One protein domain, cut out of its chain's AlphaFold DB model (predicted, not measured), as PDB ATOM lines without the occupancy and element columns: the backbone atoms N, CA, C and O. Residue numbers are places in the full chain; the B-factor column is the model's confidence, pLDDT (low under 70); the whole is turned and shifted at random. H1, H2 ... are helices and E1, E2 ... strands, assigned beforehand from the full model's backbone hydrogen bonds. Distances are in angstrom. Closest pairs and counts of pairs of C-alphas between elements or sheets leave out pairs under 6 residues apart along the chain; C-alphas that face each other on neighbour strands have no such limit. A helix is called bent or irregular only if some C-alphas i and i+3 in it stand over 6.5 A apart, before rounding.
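Overview. This is residues 3 to 24 and 33 to 95 of the 101 residues of the protein "Hypothetical protein" of Spirometra erinaceieuropaei (UniProt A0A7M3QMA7). A twisted sheet of three long strands, E1 to E3, has two helices at its E3 edge: short H1 beside the strands and H2 over E3. H3 packs on H2, away from the sheet, and a long link leads from it to E1. The printed part has 85 residues, with H1, H2, H3, E1, E2, E3 along the chain; the class is mixed, helices and strands. It is loose and elongated, radius of gyration of the C-alphas 14.8 A, spanning 49 by 27 by 16 A.

Along the chain. H1 is residues 4 to 8, from C-alpha 4 at (146.835, 47.247, 61.770); H2 is residues 12 to 23. H1 is irregular, with C-alphas 4 and 7 7.7 A apart, and H2 only just so, with C-alphas 15 and 18 6.9 A apart. H3, residues 34 to 48, is 21.2 A long. E1 is residues 61 to 68, E2 72 to 81 at 29.2 A, and E3 84 to 94 at 30.4 A, ending at (146.302, 40.083, 46.787).

Arrangement. E1, E2 and E3 form a meander, each strand the antiparallel neighbour of the one before; both pairs are hairpins. N 65 and O 76 are 2.9 A apart, N 75 and O 91 2.7 A, within hydrogen-bond range. H1 stands at the sheet's level; its closest C-alphas to E3 are Arg 7 and Phe 90, 4.7 A. H2 lies over E3, height over the sheet 9.0 A; their closest C-alphas are Ala 13 and Ser 92, 5.4 A. H2 touches H3 with residues 15 to 19 alone, closest C-alphas Thr 15 and Val 43, 6.5 A, opposite ways at a steep tilt of 37 degrees, only just past shallow. H3 is apart from E2 and E3. Every O i to N i+4 pair is within hydrogen-bond range in H3, 6 of 8 in H2, and 0 of 1 in H1, where 1 of 2 O i to N i+3 pairs is.

Size, cuts and confidence. The C-alphas of Ser 33 and Asp 59 are farthest apart, 49.6 A. Residues 25 to 32 are cut out, a gap of 15.9 A between C-alphas 24 and 33. Residues 49 to 60 form the long link. No printed residue is under 70 in pLDDT.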
ATOM      1  N   ASN A   3     149.402  44.232  60.064       84.31
ATOM      2  CA  ASN A   3     147.987  44.218  59.665       84.31
ATOM      3  C   ASN A   3     147.190  45.457  60.111       84.31
ATOM      4  O   ASN A   3     146.311  45.886  59.370       84.31
ATOM      5  N   PHE A   4     147.497  46.035  61.276       85.88
ATOM      6  CA  PHE A   4     146.835  47.247  61.770       85.88
ATOM      7  C   PHE A   4     147.194  48.470  60.917       85.88
ATOM      8  O   PHE A   4     146.341  49.292  60.601       85.88
ATOM      9  N   TYR A   5     148.443  48.536  60.452       88.69
ATOM     10  CA  TYR A   5     148.970  49.654  59.676       88.69
ATOM     11  C   TYR A   5     148.737  49.533  58.165       88.69
ATOM     12  O   TYR A   5     149.197  50.379  57.408       88.69
ATOM     13  N   ARG A   6     147.979  48.533  57.692       88.94
ATOM     14  CA  ARG A   6     147.739  48.298  56.252       88.94
ATOM     15  C   ARG A   6     147.257  49.529  55.484       88.94
ATOM     16  O   ARG A   6     147.584  49.656  54.311       88.94
ATOM     17  N   ARG A   7     146.493  50.414  56.133       91.31
ATOM     18  CA  ARG A   7     145.962  51.634  55.508       91.31
ATOM     19  C   ARG A   7     147.012  52.713  55.261       91.31
ATOM     20  O   ARG A   7     146.795  53.566  54.414       91.31
ATOM     21  N   PHE A   8     148.131  52.665  55.973       90.31
ATOM     22  CA  PHE A   8     149.218  53.643  55.886       90.31
ATOM     23  C   PHE A   8     150.305  53.208  54.895       90.31
ATOM     24  O   PHE A   8     151.192  53.982  54.564       90.31
ATOM     25  N   LEU A   9     150.242  51.960  54.414       89.69
ATOM     26  CA  LEU A   9     151.286  51.355  53.597       89.69
ATOM     27  C   LEU A   9     150.849  51.235  52.140       89.69
ATOM     28  O   LEU A   9     149.955  50.451  51.794       89.69
ATOM     29  N   ARG A  10     151.546  51.952  51.261       83.69
ATOM     30  CA  ARG A  10     151.409  51.777  49.817       83.69
ATOM     31  C   ARG A  10     151.846  50.357  49.425       83.69
ATOM     32  O   ARG A  10     152.845  49.851  49.924       83.69
ATOM     33  N   HIS A  11     151.081  49.687  48.559       81.56
ATOM     34  CA  HIS A  11     151.355  48.310  48.096       81.56
ATOM     35  C   HIS A  11     151.519  47.260  49.218       81.56
ATOM     36  O   HIS A  11     152.182  46.238  49.041       81.56
ATOM     37  N   CYS A  12     150.865  47.465  50.367       84.81
ATOM     38  CA  CYS A  12     151.003  46.614  51.552       84.81
ATOM     39  C   CYS A  12     150.820  45.105  51.289       84.81
ATOM     40  O   CYS A  12     151.502  44.272  51.889       84.81
ATOM     41  N   ALA A  13     149.906  44.738  50.385       83.94
ATOM     42  CA  ALA A  13     149.696  43.355  49.969       83.94
ATOM     43  C   ALA A  13     150.976  42.700  49.425       83.94
ATOM     44  O   ALA A  13     151.276  41.574  49.809       83.94
ATOM     45  N   GLU A  14     151.755  43.403  48.604       82.88
ATOM     46  CA  GLU A  14     152.996  42.880  48.020       82.88
ATOM     47  C   GLU A  14     154.112  42.793  49.063       82.88
ATOM     48  O   GLU A  14     154.844  41.807  49.106       82.88
ATOM     49  N   THR A  15     154.213  43.779  49.960       80.94
ATOM     50  CA  THR A  15     155.240  43.792  51.016       80.94
ATOM     51  C   THR A  15     154.998  42.716  52.080       80.94
ATOM     52  O   THR A  15     155.945  42.122  52.592       80.94
ATOM     53  N   ILE A  16     153.732  42.440  52.418       82.19
ATOM     54  CA  ILE A  16     153.343  41.460  53.449       82.19
ATOM     55  C   ILE A  16     153.193  40.037  52.885       82.19
ATOM     56  O   ILE A  16     153.219  39.066  53.648       82.19
ATOM     57  N   MET A  17     153.044  39.870  51.571       82.06
ATOM     58  CA  MET A  17     152.845  38.548  50.972       82.06
ATOM     59  C   MET A  17     154.007  37.576  51.255       82.06
ATOM     60  O   MET A  17     153.719  36.485  51.746       82.06
ATOM     61  N   PRO A  18     155.296  37.928  51.059       82.50
ATOM     62  CA  PRO A  18     156.396  37.010  51.353       82.50
ATOM     63  C   PRO A  18     156.435  36.509  52.812       82.50
ATOM     64  O   PRO A  18     156.490  35.291  53.001       82.50
ATOM     65  N   PRO A  19     156.327  37.361  53.858       79.44
ATOM     66  CA  PRO A  19     156.287  36.864  55.233       79.44
ATOM     67  C   PRO A  19     155.000  36.085  55.546       79.44
ATOM     68  O   PRO A  19     155.037  35.146  56.334       79.44
ATOM     69  N   THR A  20     153.869  36.407  54.909       81.56
ATOM     70  CA  THR A  20     152.629  35.624  55.077       81.56
ATOM     71  C   THR A  20     152.758  34.229  54.465       81.56
ATOM     72  O   THR A  20     152.316  33.254  55.068       81.56
ATOM     73  N   ASN A  21     153.412  34.110  53.308       81.00
ATOM     74  CA  ASN A  21     153.680  32.827  52.658       81.00
ATOM     75  C   ASN A  21     154.634  31.953  53.480       81.00
ATOM     76  O   ASN A  21     154.485  30.736  53.503       81.00
ATOM     77  N   LEU A  22     155.586  32.562  54.191       78.81
ATOM     78  CA  LEU A  22     156.466  31.839  55.110       78.81
ATOM     79  C   LEU A  22     155.682  31.211  56.280       78.81
ATOM     80  O   LEU A  22     156.006  30.115  56.732       78.81
ATOM     81  N   LEU A  23     154.624  31.887  56.737       77.25
ATOM     82  CA  LEU A  23     153.769  31.461  57.850       77.25
ATOM     83  C   LEU A  23     152.622  30.522  57.441       77.25
ATOM     84  O   LEU A  23     151.983  29.932  58.307       77.25
ATOM     85  N   SER A  24     152.336  30.374  56.146       76.75
ATOM     86  CA  SER A  24     151.190  29.587  55.666       76.75
ATOM     87  C   SER A  24     151.397  28.069  55.760       76.75
ATOM     88  O   SER A  24     150.445  27.307  55.597       76.75
ATOM     89  N   SER A  33     165.776  32.299  57.118       83.62
ATOM     90  CA  SER A  33     166.825  32.424  56.106       83.62
ATOM     91  C   SER A  33     167.283  33.875  55.957       83.62
ATOM     92  O   SER A  33     166.558  34.813  56.308       83.62
ATOM     93  N   THR A  34     168.478  34.077  55.401       86.75
ATOM     94  CA  THR A  34     169.007  35.415  55.106       86.75
ATOM     95  C   THR A  34     168.009  36.241  54.288       86.75
ATOM     96  O   THR A  34     167.716  37.377  54.655       86.75
ATOM     97  N   ASP A  35     167.380  35.641  53.276       84.38
ATOM     98  CA  ASP A  35     166.360  36.303  52.452       84.38
ATOM     99  C   ASP A  35     165.123  36.709  53.263       84.38
ATOM    100  O   ASP A  35     164.603  37.816  53.120       84.38
ATOM    101  N   SER A  36     164.671  35.838  54.170       82.81
ATOM    102  CA  SER A  36     163.520  36.117  55.038       82.81
ATOM    103  C   SER A  36     163.803  37.280  55.988       82.81
ATOM    104  O   SER A  36     162.914  38.090  56.253       82.81
ATOM    105  N   ARG A  37     165.048  37.400  56.469       88.00
ATOM    106  CA  ARG A  37     165.495  38.535  57.291       88.00
ATOM    107  C   ARG A  37     165.483  39.836  56.500       88.00
ATOM    108  O   ARG A  37     164.923  40.813  56.983       88.00
ATOM    109  N   VAL A  38     166.006  39.826  55.272       89.00
ATOM    110  CA  VAL A  38     166.003  40.999  54.380       89.00
ATOM    111  C   VAL A  38     164.577  41.483  54.110       89.00
ATOM    112  O   VAL A  38     164.293  42.678  54.195       89.00
ATOM    113  N   VAL A  39     163.649  40.562  53.841       85.69
ATOM    114  CA  VAL A  39     162.226  40.891  53.677       85.69
ATOM    115  C   VAL A  39     161.651  41.507  54.955       85.69
ATOM    116  O   VAL A  39     160.925  42.498  54.885       85.69
ATOM    117  N   PHE A  40     161.966  40.945  56.121       86.75
ATOM    118  CA  PHE A  40     161.469  41.452  57.398       86.75
ATOM    119  C   PHE A  40     162.013  42.851  57.715       86.75
ATOM    120  O   PHE A  40     161.271  43.714  58.188       86.75
ATOM    121  N   ASP A  41     163.284  43.105  57.408       90.12
ATOM    122  CA  ASP A  41     163.898  44.427  57.524       90.12
ATOM    123  C   ASP A  41     163.239  45.432  56.581       90.12
ATOM    124  O   ASP A  41     162.853  46.513  57.024       90.12
ATOM    125  N   LYS A  42     162.971  45.040  55.331       88.19
ATOM    126  CA  LYS A  42     162.230  45.876  54.381       88.19
ATOM    127  C   LYS A  42     160.831  46.235  54.890       88.19
ATOM    128  O   LYS A  42     160.409  47.378  54.747       88.19
ATOM    129  N   VAL A  43     160.114  45.291  55.507       88.12
ATOM    130  CA  VAL A  43     158.797  45.558  56.116       88.12
ATOM    131  C   VAL A  43     158.909  46.584  57.246       88.12
ATOM    132  O   VAL A  43     158.045  47.451  57.355       88.12
ATOM    133  N   LYS A  44     159.961  46.518  58.072       90.00
ATOM    134  CA  LYS A  44     160.196  47.516  59.128       90.00
ATOM    135  C   LYS A  44     160.480  48.898  58.546       90.00
ATOM    136  O   LYS A  44     159.906  49.860  59.040       90.00
ATOM    137  N   THR A  45     161.301  48.991  57.501       91.12
ATOM    138  CA  THR A  45     161.578  50.260  56.809       91.12
ATOM    139  C   THR A  45     160.301  50.857  56.228       91.12
ATOM    140  O   THR A  45     159.964  51.988  56.538       91.12
ATOM    141  N   VAL A  46     159.511  50.059  55.503       88.88
ATOM    142  CA  VAL A  46     158.219  50.499  54.948       88.88
ATOM    143  C   VAL A  46     157.248  50.959  56.042       88.88
ATOM    144  O   VAL A  46     156.464  51.872  55.823       88.88
ATOM    145  N   LEU A  47     157.293  50.342  57.226       89.00
ATOM    146  CA  LEU A  47     156.474  50.760  58.362       89.00
ATOM    147  C   LEU A  47     156.963  52.068  59.000       89.00
ATOM    148  O   LEU A  47     156.139  52.853  59.458       89.00
ATOM    149  N   ALA A  48     158.278  52.279  59.052       91.19
ATOM    150  CA  ALA A  48     158.874  53.512  59.556       91.19
ATOM    151  C   ALA A  48     158.616  54.696  58.610       91.19
ATOM    152  O   ALA A  48     158.354  55.797  59.085       91.19
ATOM    153  N   ASP A  49     158.610  54.438  57.301       89.31
ATOM    154  CA  ASP A  49     158.373  55.423  56.237       89.31
ATOM    155  C   ASP A  49     156.890  55.512  55.821       89.31
ATOM    156  O   ASP A  49     156.568  55.940  54.714       89.31
ATOM    157  N   ALA A  50     155.968  55.051  56.672       89.75
ATOM    158  CA  ALA A  50     154.543  55.049  56.364       89.75
ATOM    159  C   ALA A  50     153.990  56.477  56.213       89.75
ATOM    160  O   ALA A  50     154.296  57.362  57.014       89.75
ATOM    161  N   ASP A  51     153.119  56.686  55.223       87.88
ATOM    162  CA  ASP A  51     152.555  58.008  54.952       87.88
ATOM    163  C   ASP A  51     151.591  58.463  56.059       87.88
ATOM    164  O   ASP A  51     150.836  57.673  56.640       87.88
ATOM    165  N   LEU A  52     151.556  59.777  56.301       90.69
ATOM    166  CA  LEU A  52     150.563  60.395  57.173       90.69
ATOM    167  C   LEU A  52     149.199  60.425  56.466       90.69
ATOM    168  O   LEU A  52     149.049  61.010  55.393       90.69
ATOM    169  N   LEU A  53     148.189  59.828  57.093       93.56
ATOM    170  CA  LEU A  53     146.809  59.875  56.613       93.56
ATOM    171  C   LEU A  53     146.048  61.018  57.284       93.56
ATOM    172  O   LEU A  53     146.255  61.321  58.460       93.56
ATOM    173  N   THR A  54     145.125  61.617  56.541       93.88
ATOM    174  CA  THR A  54     144.223  62.654  57.043       93.88
ATOM    175  C   THR A  54     142.902  62.030  57.486       93.88
ATOM    176  O   THR A  54     142.435  61.048  56.907       93.88
ATOM    177  N   HIS A  55     142.282  62.595  58.521       92.88
ATOM    178  CA  HIS A  55     140.927  62.211  58.906       92.88
ATOM    179  C   HIS A  55     139.930  62.612  57.807       92.88
ATOM    180  O   HIS A  55     140.031  63.696  57.235       92.88
ATOM    181  N   SER A  56     138.951  61.751  57.526       91.69
ATOM    182  CA  SER A  56     137.930  62.042  56.517       91.69
ATOM    183  C   SER A  56     137.054  63.218  56.947       91.69
ATOM    184  O   SER A  56     136.634  63.308  58.102       91.69
ATOM    185  N   THR A  57     136.783  64.121  56.014       94.56
ATOM    186  CA  THR A  57     135.887  65.253  56.237       94.56
ATOM    187  C   THR A  57     134.492  64.871  55.740       94.56
ATOM    188  O   THR A  57     134.381  64.496  54.574       94.56
ATOM    189  N   PRO A  58     133.435  64.968  56.568       89.88
ATOM    190  CA  PRO A  58     132.095  64.481  56.220       89.88
ATOM    191  C   PRO A  58     131.536  65.016  54.895       89.88
ATOM    192  O   PRO A  58     130.892  64.271  54.164       89.88
ATOM    193  N   ASP A  59     131.831  66.277  54.569       89.44
ATOM    194  CA  ASP A  59     131.295  66.962  53.386       89.44
ATOM    195  C   ASP A  59     132.280  67.010  52.205       89.44
ATOM    196  O   ASP A  59     132.014  67.654  51.189       89.44
ATOM    197  N   ALA A  60     133.452  66.373  52.322       91.88
ATOM    198  CA  ALA A  60     134.442  66.370  51.252       91.88
ATOM    199  C   ALA A  60     134.173  65.253  50.238       91.88
ATOM    200  O   ALA A  60     133.891  64.108  50.591       91.88
ATOM    201  N   PHE A  61     134.349  65.566  48.953       91.75
ATOM    202  CA  PHE A  61     134.312  64.547  47.910       91.75
ATOM    203  C   PHE A  61     135.523  63.623  48.026       91.75
ATOM    204  O   PHE A  61     136.673  64.068  47.975       91.75
ATOM    205  N   VAL A  62     135.246  62.325  48.129       93.88
ATOM    206  CA  VAL A  62     136.253  61.264  48.122       93.88
ATOM    207  C   VAL A  62     136.396  60.722  46.704       93.88
ATOM    208  O   VAL A  62     135.413  60.359  46.062       93.88
ATOM    209  N   SER A  63     137.632  60.625  46.229       94.12
ATOM    210  CA  SER A  63     137.991  59.888  45.022       94.12
ATOM    211  C   SER A  63     138.794  58.639  45.378       94.12
ATOM    212  O   SER A  63     139.492  58.572  46.395       94.12
ATOM    213  N   LEU A  64     138.667  57.624  44.529       94.19
ATOM    214  CA  LEU A  64     139.395  56.374  44.646       94.19
ATOM    215  C   LEU A  64     140.199  56.164  43.368       94.19
ATOM    216  O   LEU A  64     139.622  56.045  42.289       94.19
ATOM    217  N   MET A  65     141.520  56.106  43.493       93.69
ATOM    218  CA  MET A  65     142.411  55.762  42.390       93.69
ATOM    219  C   MET A  65     142.820  54.305  42.541       93.69
ATOM    220  O   MET A  65     143.256  53.916  43.620       93.69
ATOM    221  N   VAL A  66     142.650  53.489  41.503       92.25
ATOM    222  CA  VAL A  66     142.918  52.046  41.557       92.25
ATOM    223  C   VAL A  66     143.973  51.691  40.520       92.25
ATOM    224  O   VAL A  66     143.866  52.103  39.368       92.25
ATOM    225  N   ASP A  67     144.959  50.910  40.939       90.75
ATOM    226  CA  ASP A  67     145.968  50.278  40.099       90.75
ATOM    227  C   ASP A  67     145.967  48.767  40.368       90.75
ATOM    228  O   ASP A  67     145.773  48.320  41.503       90.75
ATOM    229  N   ILE A  68     146.118  47.959  39.323       89.38
ATOM    230  CA  ILE A  68     145.994  46.503  39.409       89.38
ATOM    231  C   ILE A  68     147.176  45.858  38.698       89.38
ATOM    232  O   ILE A  68     147.359  46.027  37.495       89.38
ATOM    233  N   SER A  69     147.940  45.061  39.444       86.19
ATOM    234  CA  SER A  69     148.990  44.194  38.918       86.19
ATOM    235  C   SER A  69     148.503  42.747  38.796       86.19
ATOM    236  O   SER A  69     147.421  42.382  39.255       86.19
ATOM    237  N   ASN A  70     149.346  41.876  38.236       83.00
ATOM    238  CA  ASN A  70     149.075  40.435  38.158       83.00
ATOM    239  C   ASN A  70     149.004  39.748  39.535       83.00
ATOM    240  O   ASN A  70     148.586  38.596  39.623       83.00
ATOM    241  N   VAL A  71     149.456  40.419  40.599       80.81
ATOM    242  CA  VAL A  71     149.587  39.848  41.947       80.81
ATOM    243  C   VAL A  71     148.634  40.522  42.928       80.81
ATOM    244  O   VAL A  71     148.087  39.861  43.814       80.81
ATOM    245  N   ALA A  72     148.419  41.830  42.799       86.62
ATOM    246  CA  ALA A  72     147.630  42.597  43.748       86.62
ATOM    247  C   ALA A  72     146.877  43.751  43.082       86.62
ATOM    248  O   ALA A  72     147.371  44.403  42.168       86.62
ATOM    249  N   ALA A  73     145.693  44.043  43.612       89.88
ATOM    250  CA  ALA A  73     145.009  45.306  43.391       89.88
ATOM    251  C   ALA A  73     145.362  46.269  44.527       89.88
ATOM    252  O   ALA A  73     145.334  45.896  45.708       89.88
ATOM    253  N   VAL A  74     145.673  47.509  44.175       90.88
ATOM    254  CA  VAL A  74     146.007  48.589  45.099       90.88
ATOM    255  C   VAL A  74     145.129  49.785  44.779       90.88
ATOM    256  O   VAL A  74     144.871  50.100  43.625       90.88
ATOM    257  N   SER A  75     144.643  50.464  45.803       92.94
ATOM    258  CA  SER A  75     143.926  51.710  45.634       92.94
ATOM    259  C   SER A  75     144.315  52.747  46.669       92.94
ATOM    260  O   SER A  75     144.759  52.443  47.777       92.94
ATOM    261  N   VAL A  76     144.172  53.998  46.253       94.44
ATOM    262  CA  VAL A  76     144.431  55.200  47.029       94.44
ATOM    263  C   VAL A  76     143.095  55.905  47.197       94.44
ATOM    264  O   VAL A  76     142.500  56.358  46.219       94.44
ATOM    265  N   SER A  77     142.601  55.963  48.429       94.62
ATOM    266  CA  SER A  77     141.450  56.785  48.786       94.62
ATOM    267  C   SER A  77     141.954  58.156  49.212       94.62
ATOM    268  O   SER A  77     142.783  58.263  50.118       94.62
ATOM    269  N   GLN A  78     141.466  59.193  48.545       95.81
ATOM    270  CA  GLN A  78     141.855  60.579  48.780       95.81
ATOM    271  C   GLN A  78     140.621  61.477  48.728       95.81
ATOM    272  O   GLN A  78     139.666  61.174  48.018       95.81
ATOM    273  N   GLN A  79     140.637  62.593  49.442       95.81
ATOM    274  CA  GLN A  79     139.584  63.604  49.371       95.81
ATOM    275  C   GLN A  79     140.147  64.928  48.878       95.81
ATOM    276  O   GLN A  79     141.311  65.232  49.130       95.81
ATOM    277  N   HIS A  80     139.325  65.720  48.201       93.25
ATOM    278  CA  HIS A  80     139.678  67.096  47.876       93.25
ATOM    279  C   HIS A  80     138.928  68.036  48.818       93.25
ATOM    280  O   HIS A  80     137.705  68.164  48.733       93.25
ATOM    281  N   PHE A  81     139.652  68.677  49.732       91.81
ATOM    282  CA  PHE A  81     139.081  69.578  50.729       91.81
ATOM    283  C   PHE A  81     139.947  70.830  50.869       91.81
ATOM    284  O   PHE A  81     141.171  70.745  50.851       91.81
ATOM    285  N   ALA A  82     139.307  71.998  50.976       89.62
ATOM    286  CA  ALA A  82     139.982  73.296  51.092       89.62
ATOM    287  C   ALA A  82     141.073  73.547  50.019       89.62
ATOM    288  O   ALA A  82     142.114  74.133  50.304       89.62
ATOM    289  N   GLY A  83     140.845  73.090  48.781       89.75
ATOM    290  CA  GLY A  83     141.793  73.261  47.670       89.75
ATOM    291  C   GLY A  83     143.002  72.319  47.697       89.75
ATOM    292  O   GLY A  83     143.944  72.535  46.938       89.75
ATOM    293  N   GLN A  84     143.004  71.303  48.566       91.50
ATOM    294  CA  GLN A  84     144.087  70.329  48.681       91.50
ATOM    295  C   GLN A  84     143.574  68.896  48.542       91.50
ATOM    296  O   GLN A  84     142.512  68.540  49.057       91.50
ATOM    297  N   THR A  85     144.374  68.053  47.891       92.69
ATOM    298  CA  THR A  85     144.169  66.603  47.882       92.69
ATOM    299  C   THR A  85     144.794  66.002  49.135       92.69
ATOM    300  O   THR A  85     145.995  66.126  49.360       92.69
ATOM    301  N   GLN A  86     143.978  65.336  49.942       95.00
ATOM    302  CA  GLN A  86     144.364  64.729  51.209       95.00
ATOM    303  C   GLN A  86     144.222  63.211  51.124       95.00
ATOM    304  O   GLN A  86     143.171  62.694  50.740       95.00
ATOM    305  N   LEU A  87     145.275  62.491  51.499       95.19
ATOM    306  CA  LEU A  87     145.293  61.033  51.509       95.19
ATOM    307  C   LEU A  87     144.514  60.498  52.719       95.19
ATOM    308  O   LEU A  87     144.808  60.868  53.853       95.19
ATOM    309  N   LEU A  88     143.545  59.610  52.487       95.62
ATOM    310  CA  LEU A  88     142.718  59.012  53.541       95.62
ATOM    311  C   LEU A  88     143.151  57.594  53.895       95.62
ATOM    312  O   LEU A  88     143.169  57.226  55.067       95.62
ATOM    313  N   ALA A  89     143.456  56.778  52.888       94.94
ATOM    314  CA  ALA A  89     143.930  55.416  53.089       94.94
ATOM    315  C   ALA A  89     144.517  54.830  51.807       94.94
ATOM    316  O   ALA A  89     143.983  55.022  50.714       94.94
ATOM    317  N   PHE A  90     145.531  53.990  51.970       93.69
ATOM    318  CA  PHE A  90     145.852  52.942  51.017       93.69
ATOM    319  C   PHE A  90     145.011  51.701  51.289       93.69
ATOM    320  O   PHE A  90     144.767  51.300  52.428       93.69
ATOM    321  N   ILE A  91     144.575  51.050  50.227       90.69
ATOM    322  CA  ILE A  91     143.869  49.779  50.292       90.69
ATOM    323  C   ILE A  91     144.602  48.849  49.342       90.69
ATOM    324  O   ILE A  91     144.927  49.213  48.222       90.69
ATOM    325  N   SER A  92     144.916  47.638  49.784       89.75
ATOM    326  CA  SER A  92     145.541  46.653  48.906       89.75
ATOM    327  C   SER A  92     145.044  45.255  49.216       89.75
ATOM    328  O   SER A  92     144.816  44.897  50.379       89.75
ATOM    329  N   ARG A  93     144.859  44.464  48.162       87.81
ATOM    330  CA  ARG A  93     144.452  43.063  48.241       87.81
ATOM    331  C   ARG A  93     145.217  42.241  47.220       87.81
ATOM    332  O   ARG A  93     145.283  42.605  46.052       87.81
ATOM    333  N   THR A  94     145.753  41.113  47.670       87.25
ATOM    334  CA  THR A  94     146.302  40.083  46.787       87.25
ATOM    335  C   THR A  94     145.169  39.474  45.972       87.25
ATOM    336  O   THR A  94     144.087  39.209  46.509       87.25
ATOM    337  N   LEU A  95     145.406  39.271  44.683       84.81
ATOM    338  CA  LEU A  95     144.452  38.629  43.795       84.81
ATOM    339  C   LEU A  95     144.598  37.104  43.890       84.81
ATOM    340  O   LEU A  95     145.716  36.599  44.025       84.81
TER     341      LEU A  95